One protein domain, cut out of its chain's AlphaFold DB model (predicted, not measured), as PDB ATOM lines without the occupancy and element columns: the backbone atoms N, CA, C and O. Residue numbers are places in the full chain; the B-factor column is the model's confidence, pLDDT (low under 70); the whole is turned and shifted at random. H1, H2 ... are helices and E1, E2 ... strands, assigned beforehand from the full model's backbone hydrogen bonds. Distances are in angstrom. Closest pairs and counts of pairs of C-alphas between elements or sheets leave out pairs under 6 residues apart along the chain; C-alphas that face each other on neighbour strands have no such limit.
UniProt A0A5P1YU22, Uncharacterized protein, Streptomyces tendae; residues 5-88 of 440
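AT A GLANCE: This is residues 5 to 88 of the 440 residues of an uncharacterized protein of Streptomyces tendae (UniProt A0A5P1YU22). A two-stranded hairpin, E1 and E2, and a helical hairpin, H3 and H4, form a loose layered body in which H4 lies between H3 and E1. The short helices H1 and H2 trail away beyond one end and add to the length, while the strand hairpin's tip, residues 71 to 76, stands free. The printed part has 84 residues with four named helices followed by two named strands, H1 H2 H3 H4 E1 E2; the class is mixed, and the sheet, order E1 - E2, is antiparallel. The whole is loose, with a radius of gyration of the C-alphas of 15.8 A, and elongated, spanning 50 by 28 by 16 A.

HOW THE PARTS SIT: E1, residues 65 to 72, and E2, residues 75 to 82, form a hairpin, antiparallel at 155 degrees; N 68 and O 79 are 2.9 A apart and N 77 and O 70 2.8 A, within hydrogen-bond range. The closest C-alphas of E1 and H4, residues 44 to 58, are those of Thr 66 and Ala 58, 5.9 A apart. H4 with residues 50 to 54 alone touches residues 32 to 35 of H3, residues 25 to 36, the closest C-alphas being those of Ala 53 and Val 32, 7.1 A apart. These two helices form a helical hairpin, with a shallow tilt of 31 degrees, opposite ways. H3 and E1 are apart. H1, residues 5 to 13, and H2, residues 17 to 21, are close but not clearly touching, with the closest C-alphas, those of Leu 11 and Pro 17, 6.3 A apart. In H1, H2, H3 and H4 every O i to N i+4 pair is within hydrogen-bond range.

IN THESE COORDINATES: H1 begins at C-alpha 5, (-34.210, -37.602, 20.613), and is 12.6 A long; H2 is 6.2 A, H3 16.7 A and H4 20.8 A. E1 is 22.6 A long, and E2, 22.7 A, ends at C-alpha 82, (-43.528, -36.078, 47.346).

THE WHOLE: The C-alphas farthest apart, those of Ala 5 and Gly 73, are 51.6 A apart. The printed part has no cut and no long link. Its mean pLDDT is 73.0, and residues 5 to 39 are under 70.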
ATOM      1  N   ALA A   5     -33.047 -36.787  20.250       65.19
ATOM      2  CA  ALA A   5     -34.210 -37.602  20.613       65.19
ATOM      3  C   ALA A   5     -33.993 -38.419  21.902       65.19
ATOM      4  O   ALA A   5     -34.922 -38.642  22.676       65.19
ATOM      5  N   LYS A   6     -32.750 -38.842  22.162       52.31
ATOM      6  CA  LYS A   6     -32.387 -39.586  23.374       52.31
ATOM      7  C   LYS A   6     -32.319 -38.668  24.596       52.31
ATOM      8  O   LYS A   6     -32.662 -39.088  25.694       52.31
ATOM      9  N   LEU A   7     -31.904 -37.420  24.391       55.25
ATOM     10  CA  LEU A   7     -31.842 -36.389  25.425       55.25
ATOM     11  C   LEU A   7     -33.245 -35.896  25.812       55.25
ATOM     12  O   LEU A   7     -33.540 -35.784  26.998       55.25
ATOM     13  N   ASP A   8     -34.127 -35.717  24.829       62.09
ATOM     14  CA  ASP A   8     -35.526 -35.330  25.047       62.09
ATOM     15  C   ASP A   8     -36.314 -36.431  25.789       62.09
ATOM     16  O   ASP A   8     -37.097 -36.135  26.689       62.09
ATOM     17  N   GLY A   9     -36.047 -37.712  25.498       59.09
ATOM     18  CA  GLY A   9     -36.619 -38.835  26.254       59.09
ATOM     19  C   GLY A   9     -36.149 -38.901  27.714       59.09
ATOM     20  O   GLY A   9     -36.932 -39.223  28.607       59.09
ATOM     21  N   LEU A  10     -34.888 -38.553  27.982       52.75
ATOM     22  CA  LEU A  10     -34.321 -38.543  29.336       52.75
ATOM     23  C   LEU A  10     -34.815 -37.351  30.170       52.75
ATOM     24  O   LEU A  10     -35.083 -37.516  31.357       52.75
ATOM     25  N   LEU A  11     -35.005 -36.187  29.541       57.72
ATOM     26  CA  LEU A  11     -35.619 -34.998  30.149       57.72
ATOM     27  C   LEU A  11     -37.105 -35.206  30.480       57.72
ATOM     28  O   LEU A  11     -37.608 -34.624  31.435       57.72
ATOM     29  N   ALA A  12     -37.809 -36.038  29.708       56.50
ATOM     30  CA  ALA A  12     -39.198 -36.397  29.987       56.50
ATOM     31  C   ALA A  12     -39.349 -37.416  31.135       56.50
ATOM     32  O   ALA A  12     -40.426 -37.512  31.719       56.50
ATOM     33  N   THR A  13     -38.291 -38.175  31.444       54.00
ATOM     34  CA  THR A  13     -38.327 -39.291  32.410       54.00
ATOM     35  C   THR A  13     -37.762 -38.907  33.780       54.00
ATOM     36  O   THR A  13     -38.252 -39.394  34.794       54.00
ATOM     37  N   HIS A  14     -36.776 -38.006  33.839       54.47
ATOM     38  CA  HIS A  14     -36.141 -37.590  35.091       54.47
ATOM     39  C   HIS A  14     -36.324 -36.088  35.331       54.47
ATOM     40  O   HIS A  14     -35.987 -35.271  34.478       54.47
ATOM     41  N   ALA A  15     -36.819 -35.719  36.519       52.34
ATOM     42  CA  ALA A  15     -37.054 -34.321  36.897       52.34
ATOM     43  C   ALA A  15     -35.757 -33.492  37.028       52.34
ATOM     44  O   ALA A  15     -35.803 -32.272  36.889       52.34
ATOM     45  N   ASP A  16     -34.613 -34.149  37.253       54.16
ATOM     46  CA  ASP A  16     -33.275 -33.548  37.239       54.16
ATOM     47  C   ASP A  16     -32.269 -34.484  36.523       54.16
ATOM     48  O   ASP A  16     -31.795 -35.470  37.102       54.16
ATOM     49  N   PRO A  17     -31.937 -34.218  35.247       52.16
ATOM     50  CA  PRO A  17     -31.007 -35.041  34.475       52.16
ATOM     51  C   PRO A  17     -29.572 -34.964  35.003       52.16
ATOM     52  O   PRO A  17     -28.831 -35.942  34.915       52.16
ATOM     53  N   GLU A  18     -29.159 -33.817  35.548       47.59
ATOM     54  CA  GLU A  18     -27.784 -33.600  36.004       47.59
ATOM     55  C   GLU A  18     -27.495 -34.444  37.251       47.59
ATOM     56  O   GLU A  18     -26.468 -35.129  37.312       47.59
ATOM     57  N   ALA A  19     -28.452 -34.502  38.183       54.53
ATOM     58  CA  ALA A  19     -28.396 -35.372  39.357       54.53
ATOM     59  C   ALA A  19     -28.439 -36.873  39.005       54.53
ATOM     60  O   ALA A  19     -27.843 -37.693  39.708       54.53
ATOM     61  N   SER A  20     -29.112 -37.248  37.912       51.59
ATOM     62  CA  SER A  20     -29.208 -38.646  37.465       51.59
ATOM     63  C   SER A  20     -27.912 -39.137  36.790       51.59
ATOM     64  O   SER A  20     -27.502 -40.282  36.987       51.59
ATOM     65  N   PHE A  21     -27.194 -38.258  36.069       50.41
ATOM     66  CA  PHE A  21     -25.972 -38.610  35.324       50.41
ATOM     67  C   PHE A  21     -24.647 -38.446  36.088       50.41
ATOM     68  O   PHE A  21     -23.653 -39.064  35.705       50.41
ATOM     69  N   THR A  22     -24.599 -37.668  37.173       50.12
ATOM     70  CA  THR A  22     -23.374 -37.458  37.982       50.12
ATOM     71  C   THR A  22     -23.227 -38.421  39.171       50.12
ATOM     72  O   THR A  22     -22.293 -38.302  39.967       50.12
ATOM     73  N   ARG A  23     -24.110 -39.422  39.283       51.19
ATOM     74  CA  ARG A  23     -24.193 -40.401  40.381       51.19
ATOM     75  C   ARG A  23     -22.958 -41.309  40.489       51.19
ATOM     76  O   ARG A  23     -22.967 -42.467  40.087       51.19
ATOM     77  N   ASN A  24     -21.908 -40.828  41.150       49.16
ATOM     78  CA  ASN A  24     -20.830 -41.674  41.669       49.16
ATOM     79  C   ASN A  24     -21.247 -42.249  43.040       49.16
ATOM     80  O   ASN A  24     -20.653 -41.945  44.075       49.16
ATOM     81  N   GLN A  25     -22.339 -43.027  43.052       53.81
ATOM     82  CA  GLN A  25     -23.027 -43.498  44.268       53.81
ATOM     83  C   GLN A  25     -22.089 -44.210  45.256       53.81
ATOM     84  O   GLN A  25     -22.233 -44.052  46.463       53.81
ATOM     85  N   LEU A  26     -21.079 -44.928  44.752       51.97
ATOM     86  CA  LEU A  26     -20.097 -45.644  45.572       51.97
ATOM     87  C   LEU A  26     -19.156 -44.709  46.348       51.97
ATOM     88  O   LEU A  26     -18.776 -45.024  47.474       51.97
ATOM     89  N   PHE A  27     -18.787 -43.557  45.780       52.03
ATOM     90  CA  PHE A  27     -17.874 -42.609  46.427       52.03
ATOM     91  C   PHE A  27     -18.575 -41.809  47.533       52.03
ATOM     92  O   PHE A  27     -18.049 -41.683  48.638       52.03
ATOM     93  N   GLU A  28     -19.790 -41.325  47.268       56.94
ATOM     94  CA  GLU A  28     -20.597 -40.635  48.283       56.94
ATOM     95  C   GLU A  28     -21.063 -41.600  49.389       56.94
ATOM     96  O   GLU A  28     -21.016 -41.242  50.564       56.94
ATOM     97  N   ALA A  29     -21.400 -42.856  49.062       57.00
ATOM     98  CA  ALA A  29     -21.686 -43.882  50.068       57.00
ATOM     99  C   ALA A  29     -20.467 -44.189  50.959       57.00
ATOM    100  O   ALA A  29     -20.599 -44.261  52.181       57.00
ATOM    101  N   ALA A  30     -19.265 -44.295  50.381       52.88
ATOM    102  CA  ALA A  30     -18.030 -44.515  51.138       52.88
ATOM    103  C   ALA A  30     -17.667 -43.326  52.049       52.88
ATOM    104  O   ALA A  30     -17.163 -43.519  53.158       52.88
ATOM    105  N   LYS A  31     -17.949 -42.092  51.616       57.59
ATOM    106  CA  LYS A  31     -17.747 -40.877  52.415       57.59
ATOM    107  C   LYS A  31     -18.709 -40.803  53.600       57.59
ATOM    108  O   LYS A  31     -18.273 -40.482  54.704       57.59
ATOM    109  N   VAL A  32     -19.980 -41.148  53.396       59.06
ATOM    110  CA  VAL A  32     -20.978 -41.222  54.474       59.06
ATOM    111  C   VAL A  32     -20.629 -42.333  55.473       59.06
ATOM    112  O   VAL A  32     -20.592 -42.068  56.671       59.06
ATOM    113  N   TYR A  33     -20.209 -43.511  55.003       57.78
ATOM    114  CA  TYR A  33     -19.713 -44.594  55.867       57.78
ATOM    115  C   TYR A  33     -18.488 -44.181  56.709       57.78
ATOM    116  O   TYR A  33     -18.365 -44.523  57.886       57.78
ATOM    117  N   GLY A  34     -17.574 -43.389  56.136       58.47
ATOM    118  CA  GLY A  34     -16.444 -42.809  56.870       58.47
ATOM    119  C   GLY A  34     -16.863 -41.777  57.927       58.47
ATOM    120  O   GLY A  34     -16.234 -41.684  58.982       58.47
ATOM    121  N   GLN A  35     -17.943 -41.032  57.677       58.03
ATOM    122  CA  GLN A  35     -18.496 -40.053  58.617       58.03
ATOM    123  C   GLN A  35     -19.233 -40.711  59.790       58.03
ATOM    124  O   GLN A  35     -19.172 -40.176  60.893       58.03
ATOM    125  N   GLU A  36     -19.848 -41.884  59.616       55.94
ATOM    126  CA  GLU A  36     -20.503 -42.632  60.706       55.94
ATOM    127  C   GLU A  36     -19.531 -43.045  61.827       55.94
ATOM    128  O   GLU A  36     -19.918 -43.107  62.993       55.94
ATOM    129  N   ARG A  37     -18.248 -43.256  61.499       55.09
ATOM    130  CA  ARG A  37     -17.198 -43.670  62.452       55.09
ATOM    131  C   ARG A  37     -16.450 -42.512  63.121       55.09
ATOM    132  O   ARG A  37     -15.649 -42.755  64.022       55.09
ATOM    133  N   ALA A  38     -16.668 -41.271  62.688       61.09
ATOM    134  CA  ALA A  38     -15.970 -40.107  63.225       61.09
ATOM    135  C   ALA A  38     -16.650 -39.583  64.506       61.09
ATOM    136  O   ALA A  38     -17.879 -39.545  64.605       61.09
ATOM    137  N   LEU A  39     -15.860 -39.132  65.483       61.62
ATOM    138  CA  LEU A  39     -16.362 -38.427  66.670       61.62
ATOM    139  C   LEU A  39     -16.927 -37.048  66.261       61.62
ATOM    140  O   LEU A  39     -16.410 -36.434  65.332       61.62
ATOM    141  N   LEU A  40     -17.989 -36.575  66.930       72.50
ATOM    142  CA  LEU A  40     -18.644 -35.274  66.677       72.50
ATOM    143  C   LEU A  40     -17.810 -34.115  67.254       72.50
ATOM    144  O   LEU A  40     -18.180 -33.500  68.253       72.50
ATOM    145  N   MET A  41     -16.640 -33.877  66.668       70.94
ATOM    146  CA  MET A  41     -15.627 -32.959  67.194       70.94
ATOM    147  C   MET A  41     -16.016 -31.479  67.040       70.94
ATOM    148  O   MET A  41     -15.627 -30.681  67.887       70.94
ATOM    149  N   ASP A  42     -16.824 -31.117  66.034       75.94
ATOM    150  CA  ASP A  42     -17.394 -29.765  65.838       75.94
ATOM    151  C   ASP A  42     -18.860 -29.667  66.330       75.94
ATOM    152  O   ASP A  42     -19.648 -28.807  65.919       75.94
ATOM    153  N   GLY A  43     -19.265 -30.589  67.214       80.00
ATOM    154  CA  GLY A  43     -20.561 -30.572  67.893       80.00
ATOM    155  C   GLY A  43     -21.757 -30.583  66.933       80.00
ATOM    156  O   GLY A  43     -21.924 -31.499  66.131       80.00
ATOM    157  N   VAL A  44     -22.629 -29.572  67.031       80.88
ATOM    158  CA  VAL A  44     -23.901 -29.504  66.278       80.88
ATOM    159  C   VAL A  44     -23.683 -29.382  64.766       80.88
ATOM    160  O   VAL A  44     -24.488 -29.903  63.997       80.88
ATOM    161  N   ARG A  45     -22.594 -28.749  64.313       80.62
ATOM    162  CA  ARG A  45     -22.314 -28.577  62.877       80.62
ATOM    163  C   ARG A  45     -22.016 -29.904  62.186       80.62
ATOM    164  O   ARG A  45     -22.545 -30.147  61.103       80.62
ATOM    165  N   ASP A  46     -21.256 -30.778  62.844       80.38
ATOM    166  CA  ASP A  46     -20.996 -32.138  62.361       80.38
ATOM    167  C   ASP A  46     -22.289 -32.955  62.272       80.38
ATOM    168  O   ASP A  46     -22.500 -33.686  61.303       80.38
ATOM    169  N   VAL A  47     -23.182 -32.803  63.256       80.50
ATOM    170  CA  VAL A  47     -24.501 -33.452  63.242       80.50
ATOM    171  C   VAL A  47     -25.331 -32.951  62.062       80.50
ATOM    172  O   VAL A  47     -25.839 -33.768  61.298       80.50
ATOM    173  N   SER A  48     -25.434 -31.633  61.862       83.19
ATOM    174  CA  SER A  48     -26.166 -31.056  60.728       83.19
ATOM    175  C   SER A  48     -25.601 -31.525  59.387       83.19
ATOM    176  O   SER A  48     -26.370 -31.935  58.524       83.19
ATOM    177  N   ALA A  49     -24.275 -31.539  59.222       81.62
ATOM    178  CA  ALA A  49     -23.636 -31.998  57.993       81.62
ATOM    179  C   ALA A  49     -23.948 -33.473  57.689       81.62
ATOM    180  O   ALA A  49     -24.253 -33.806  56.541       81.62
ATOM    181  N   ARG A  50     -23.935 -34.348  58.706       82.69
ATOM    182  CA  ARG A  50     -24.309 -35.765  58.557       82.69
ATOM    183  C   ARG A  50     -25.785 -35.942  58.232       82.69
ATOM    184  O   ARG A  50     -26.113 -36.700  57.328       82.69
ATOM    185  N   VAL A  51     -26.664 -35.219  58.924       84.56
ATOM    186  CA  VAL A  51     -28.112 -35.244  58.665       84.56
ATOM    187  C   VAL A  51     -28.409 -34.778  57.239       84.56
ATOM    188  O   VAL A  51     -29.170 -35.428  56.533       84.56
ATOM    189  N   THR A  52     -27.759 -33.714  56.759       83.88
ATOM    190  CA  THR A  52     -27.901 -33.259  55.369       83.88
ATOM    191  C   THR A  52     -27.357 -34.276  54.364       83.88
ATOM    192  O   THR A  52     -27.989 -34.503  53.335       83.88
ATOM    193  N   ALA A  53     -26.204 -34.902  54.631       83.81
ATOM    194  CA  ALA A  53     -25.647 -35.931  53.752       83.81
ATOM    195  C   ALA A  53     -26.563 -37.162  53.662       83.81
ATOM    196  O   ALA A  53     -26.811 -37.659  52.564       83.81
ATOM    197  N   LEU A  54     -27.126 -37.593  54.793       84.00
ATOM    198  CA  LEU A  54     -28.119 -38.662  54.852       84.00
ATOM    199  C   LEU A  54     -29.410 -38.277  54.112       84.00
ATOM    200  O   LEU A  54     -29.943 -39.086  53.360       84.00
ATOM    201  N   GLY A  55     -29.862 -37.024  54.232       84.50
ATOM    202  CA  GLY A  55     -31.001 -36.498  53.470       84.50
ATOM    203  C   GLY A  55     -30.790 -36.595  51.956       84.50
ATOM    204  O   GLY A  55     -31.659 -37.084  51.244       84.50
ATOM    205  N   ARG A  56     -29.594 -36.250  51.463       83.94
ATOM    206  CA  ARG A  56     -29.252 -36.402  50.034       83.94
ATOM    207  C   ARG A  56     -29.230 -37.858  49.574       83.94
ATOM    208  O   ARG A  56     -29.529 -38.128  48.416       83.94
ATOM    209  N   GLN A  57     -28.851 -38.790  50.449       84.44
ATOM    210  CA  GLN A  57     -28.936 -40.217  50.139       84.44
ATOM    211  C   GLN A  57     -30.387 -40.698  50.089       84.44
ATOM    212  O   GLN A  57     -30.730 -41.439  49.171       84.44
ATOM    213  N   ALA A  58     -31.240 -40.238  51.009       84.56
ATOM    214  CA  ALA A  58     -32.677 -40.516  50.982       84.56
ATOM    215  C   ALA A  58     -33.334 -39.964  49.703       84.56
ATOM    216  O   ALA A  58     -34.069 -40.681  49.027       84.56
ATOM    217  N   ASP A  59     -32.955 -38.753  49.278       85.19
ATOM    218  CA  ASP A  59     -33.336 -38.191  47.977       85.19
ATOM    219  C   ASP A  59     -32.804 -39.014  46.786       85.19
ATOM    220  O   ASP A  59     -33.236 -38.821  45.654       85.19
ATOM    221  N   GLY A  60     -31.874 -39.942  46.991       82.44
ATOM    222  CA  GLY A  60     -31.367 -40.826  45.948       82.44
ATOM    223  C   GLY A  60     -32.212 -42.080  45.700       82.44
ATOM    224  O   GLY A  60     -32.042 -42.696  44.646       82.44
ATOM    225  N   LEU A  61     -33.085 -42.455  46.645       84.12
ATOM    226  CA  LEU A  61     -33.752 -43.764  46.680       84.12
ATOM    227  C   LEU A  61     -34.807 -43.964  45.584       84.12
ATOM    228  O   LEU A  61     -34.990 -45.084  45.120       84.12
ATOM    229  N   ASP A  62     -35.485 -42.895  45.169       89.81
ATOM    230  CA  ASP A  62     -36.569 -42.931  44.182       89.81
ATOM    231  C   ASP A  62     -36.692 -41.590  43.459       89.81
ATOM    232  O   ASP A  62     -36.301 -40.559  44.001       89.81
ATOM    233  N   ASP A  63     -37.216 -41.574  42.236       89.44
ATOM    234  CA  ASP A  63     -37.304 -40.353  41.423       89.44
ATOM    235  C   ASP A  63     -38.475 -39.437  41.836       89.44
ATOM    236  O   ASP A  63     -38.442 -38.230  41.580       89.44
ATOM    237  N   HIS A  64     -39.484 -39.971  42.529       92.12
ATOM    238  CA  HIS A  64     -40.751 -39.295  42.829       92.12
ATOM    239  C   HIS A  64     -40.959 -39.030  44.326       92.12
ATOM    240  O   HIS A  64     -41.573 -38.021  44.697       92.12
ATOM    241  N   TRP A  65     -40.412 -39.888  45.186       92.62
ATOM    242  CA  TRP A  65     -40.588 -39.845  46.638       92.62
ATOM    243  C   TRP A  65     -39.265 -39.698  47.389       92.62
ATOM    244  O   TRP A  65     -38.202 -40.096  46.919       92.62
ATOM    245  N   THR A  66     -39.334 -39.104  48.577       92.69
ATOM    246  CA  THR A  66     -38.240 -39.047  49.554       92.69
ATOM    247  C   THR A  66     -38.804 -39.165  50.969       92.69
ATOM    248  O   THR A  66     -40.022 -39.135  51.166       92.69
ATOM    249  N   VAL A  67     -37.925 -39.301  51.957       90.38
ATOM    250  CA  VAL A  67     -38.287 -39.354  53.375       90.38
ATOM    251  C   VAL A  67     -37.519 -38.285  54.123       90.38
ATOM    252  O   VAL A  67     -36.290 -38.297  54.155       90.38
ATOM    253  N   ASP A  68     -38.258 -37.407  54.789       89.75
ATOM    254  CA  ASP A  68     -37.688 -36.554  55.820       89.75
ATOM    255  C   ASP A  68     -37.651 -37.344  57.136       89.75
ATOM    256  O   ASP A  68     -38.540 -38.148  57.420       89.75
ATOM    257  N   PHE A  69     -36.622 -37.144  57.956       88.94
ATOM    258  CA  PHE A  69     -36.467 -37.870  59.214       88.94
ATOM    259  C   PHE A  69     -36.177 -36.930  60.377       88.94
ATOM    260  O   PHE A  69     -35.393 -35.988  60.271       88.94
ATOM    261  N   ALA A  70     -36.795 -37.214  61.518       88.12
ATOM    262  CA  ALA A  70     -36.597 -36.473  62.752       88.12
ATOM    263  C   ALA A  70     -36.415 -37.435  63.923       88.12
ATOM    264  O   ALA A  70     -37.134 -38.423  64.050       88.12
ATOM    265  N   ARG A  71     -35.471 -37.136  64.818       85.00
ATOM    266  CA  ARG A  71     -35.308 -37.888  66.065       85.00
ATOM    267  C   ARG A  71     -36.156 -37.256  67.166       85.00
ATOM    268  O   ARG A  71     -35.993 -36.075  67.464       85.00
ATOM    269  N   GLN A  72     -36.993 -38.059  67.810       86.88
ATOM    270  CA  GLN A  72     -37.769 -37.690  68.993       86.88
ATOM    271  C   GLN A  72     -37.458 -38.681  70.120       86.88
ATOM    272  O   GLN A  72     -37.950 -39.807  70.133       86.88
ATOM    273  N   GLY A  73     -36.588 -38.281  71.054       86.25
ATOM    274  CA  GLY A  73     -36.108 -39.171  72.115       86.25
ATOM    275  C   GLY A  73     -35.306 -40.353  71.556       86.25
ATOM    276  O   GLY A  73     -34.237 -40.160  70.969       86.25
ATOM    277  N   GLU A  74     -35.813 -41.569  71.745       87.44
ATOM    278  CA  GLU A  74     -35.239 -42.813  71.205       87.44
ATOM    279  C   GLU A  74     -35.882 -43.253  69.880       87.44
ATOM    280  O   GLU A  74     -35.443 -44.226  69.273       87.44
ATOM    281  N   THR A  75     -36.880 -42.515  69.390       83.00
ATOM    282  CA  THR A  75     -37.623 -42.851  68.173       83.00
ATOM    283  C   THR A  75     -37.152 -42.003  66.994       83.00
ATOM    284  O   THR A  75     -36.846 -40.816  67.143       83.00
ATOM    285  N   VAL A  76     -37.125 -42.598  65.802       86.06
ATOM    286  CA  VAL A  76     -36.967 -41.881  64.530       86.06
ATOM    287  C   VAL A  76     -38.327 -41.820  63.846       86.06
ATOM    288  O   VAL A  76     -38.968 -42.846  63.631       86.06
ATOM    289  N   VAL A  77     -38.777 -40.611  63.531       87.50
ATOM    290  CA  VAL A  77     -39.988 -40.348  62.758       87.50
ATOM    291  C   VAL A  77     -39.583 -40.194  61.303       87.50
ATOM    292  O   VAL A  77     -38.748 -39.346  60.997       87.50
ATOM    293  N   HIS A  78     -40.179 -40.999  60.429       89.31
ATOM    294  CA  HIS A  78     -40.041 -40.898  58.980       89.31
ATOM    295  C   HIS A  78     -41.292 -40.236  58.398       89.31
ATOM    296  O   HIS A  78     -42.410 -40.682  58.655       89.31
ATOM    297  N   THR A  79     -41.111 -39.185  57.604       90.38
ATOM    298  CA  THR A  79     -42.181 -38.471  56.909       90.38
ATOM    299  C   THR A  79     -41.990 -38.641  55.410       90.38
ATOM    300  O   THR A  79     -41.072 -38.075  54.822       90.38
ATOM    301  N   LEU A  80     -42.860 -39.438  54.789       91.25
ATOM    302  CA  LEU A  80     -42.890 -39.598  53.339       91.25
ATOM    303  C   LEU A  80     -43.300 -38.275  52.681       91.25
ATOM    304  O   LEU A  80     -44.357 -37.723  52.996       91.25
ATOM    305  N   ARG A  81     -42.487 -37.784  51.744       91.50
ATOM    306  CA  ARG A  81     -42.728 -36.528  51.031       91.50
ATOM    307  C   ARG A  81     -42.611 -36.718  49.524       91.50
ATOM    308  O   ARG A  81     -41.649 -37.296  49.020       91.50
ATOM    309  N   ALA A  82     -43.583 -36.174  48.798       91.38
ATOM    310  CA  ALA A  82     -43.528 -36.078  47.346       91.38
ATOM    311  C   ALA A  82     -42.463 -35.054  46.923       91.38
ATOM    312  O   ALA A  82     -42.430 -33.932  47.435       91.38
ATOM    313  N   LYS A  83     -41.614 -35.408  45.957       90.69
ATOM    314  CA  LYS A  83     -40.624 -34.476  45.391       90.69
ATOM    315  C   LYS A  83     -41.236 -33.474  44.421       90.69
ATOM    316  O   LYS A  83     -40.693 -32.392  44.223       90.69
ATOM    317  N   HIS A  84     -42.370 -33.826  43.825       89.50
ATOM    318  CA  HIS A  84     -43.128 -32.963  42.929       89.50
ATOM    319  C   HIS A  84     -44.639 -33.217  43.075       89.50
ATOM    320  O   HIS A  84     -45.038 -34.306  43.493       89.50
ATOM    321  N   PRO A  85     -45.511 -32.262  42.685       88.69
ATOM    322  CA  PRO A  85     -46.958 -32.356  42.924       88.69
ATOM    323  C   PRO A  85     -47.626 -33.607  42.339       88.69
ATOM    324  O   PRO A  85     -48.566 -34.142  42.914       88.69
ATOM    325  N   ARG A  86     -47.110 -34.103  41.209       90.38
ATOM    326  CA  ARG A  86     -47.650 -35.264  40.482       90.38
ATOM    327  C   ARG A  86     -47.097 -36.626  40.923       90.38
ATOM    328  O   ARG A  86     -47.407 -37.618  40.277       90.38
ATOM    329  N   ALA A  87     -46.267 -36.702  41.970       91.38
ATOM    330  CA  ALA A  87     -45.616 -37.958  42.379       91.38
ATOM    331  C   ALA A  87     -46.632 -39.086  42.623       91.38
ATOM    332  O   ALA A  87     -46.453 -40.197  42.138       91.38
ATOM    333  N   HIS A  88     -47.753 -38.753  43.265       88.56
ATOM    334  CA  HIS A  88     -48.861 -39.667  43.544       88.56
ATOM    335  C   HIS A  88     -49.590 -40.201  42.298       88.56
ATOM    336  O   HIS A  88     -50.220 -41.248  42.381       88.56
TER     337      HIS A  88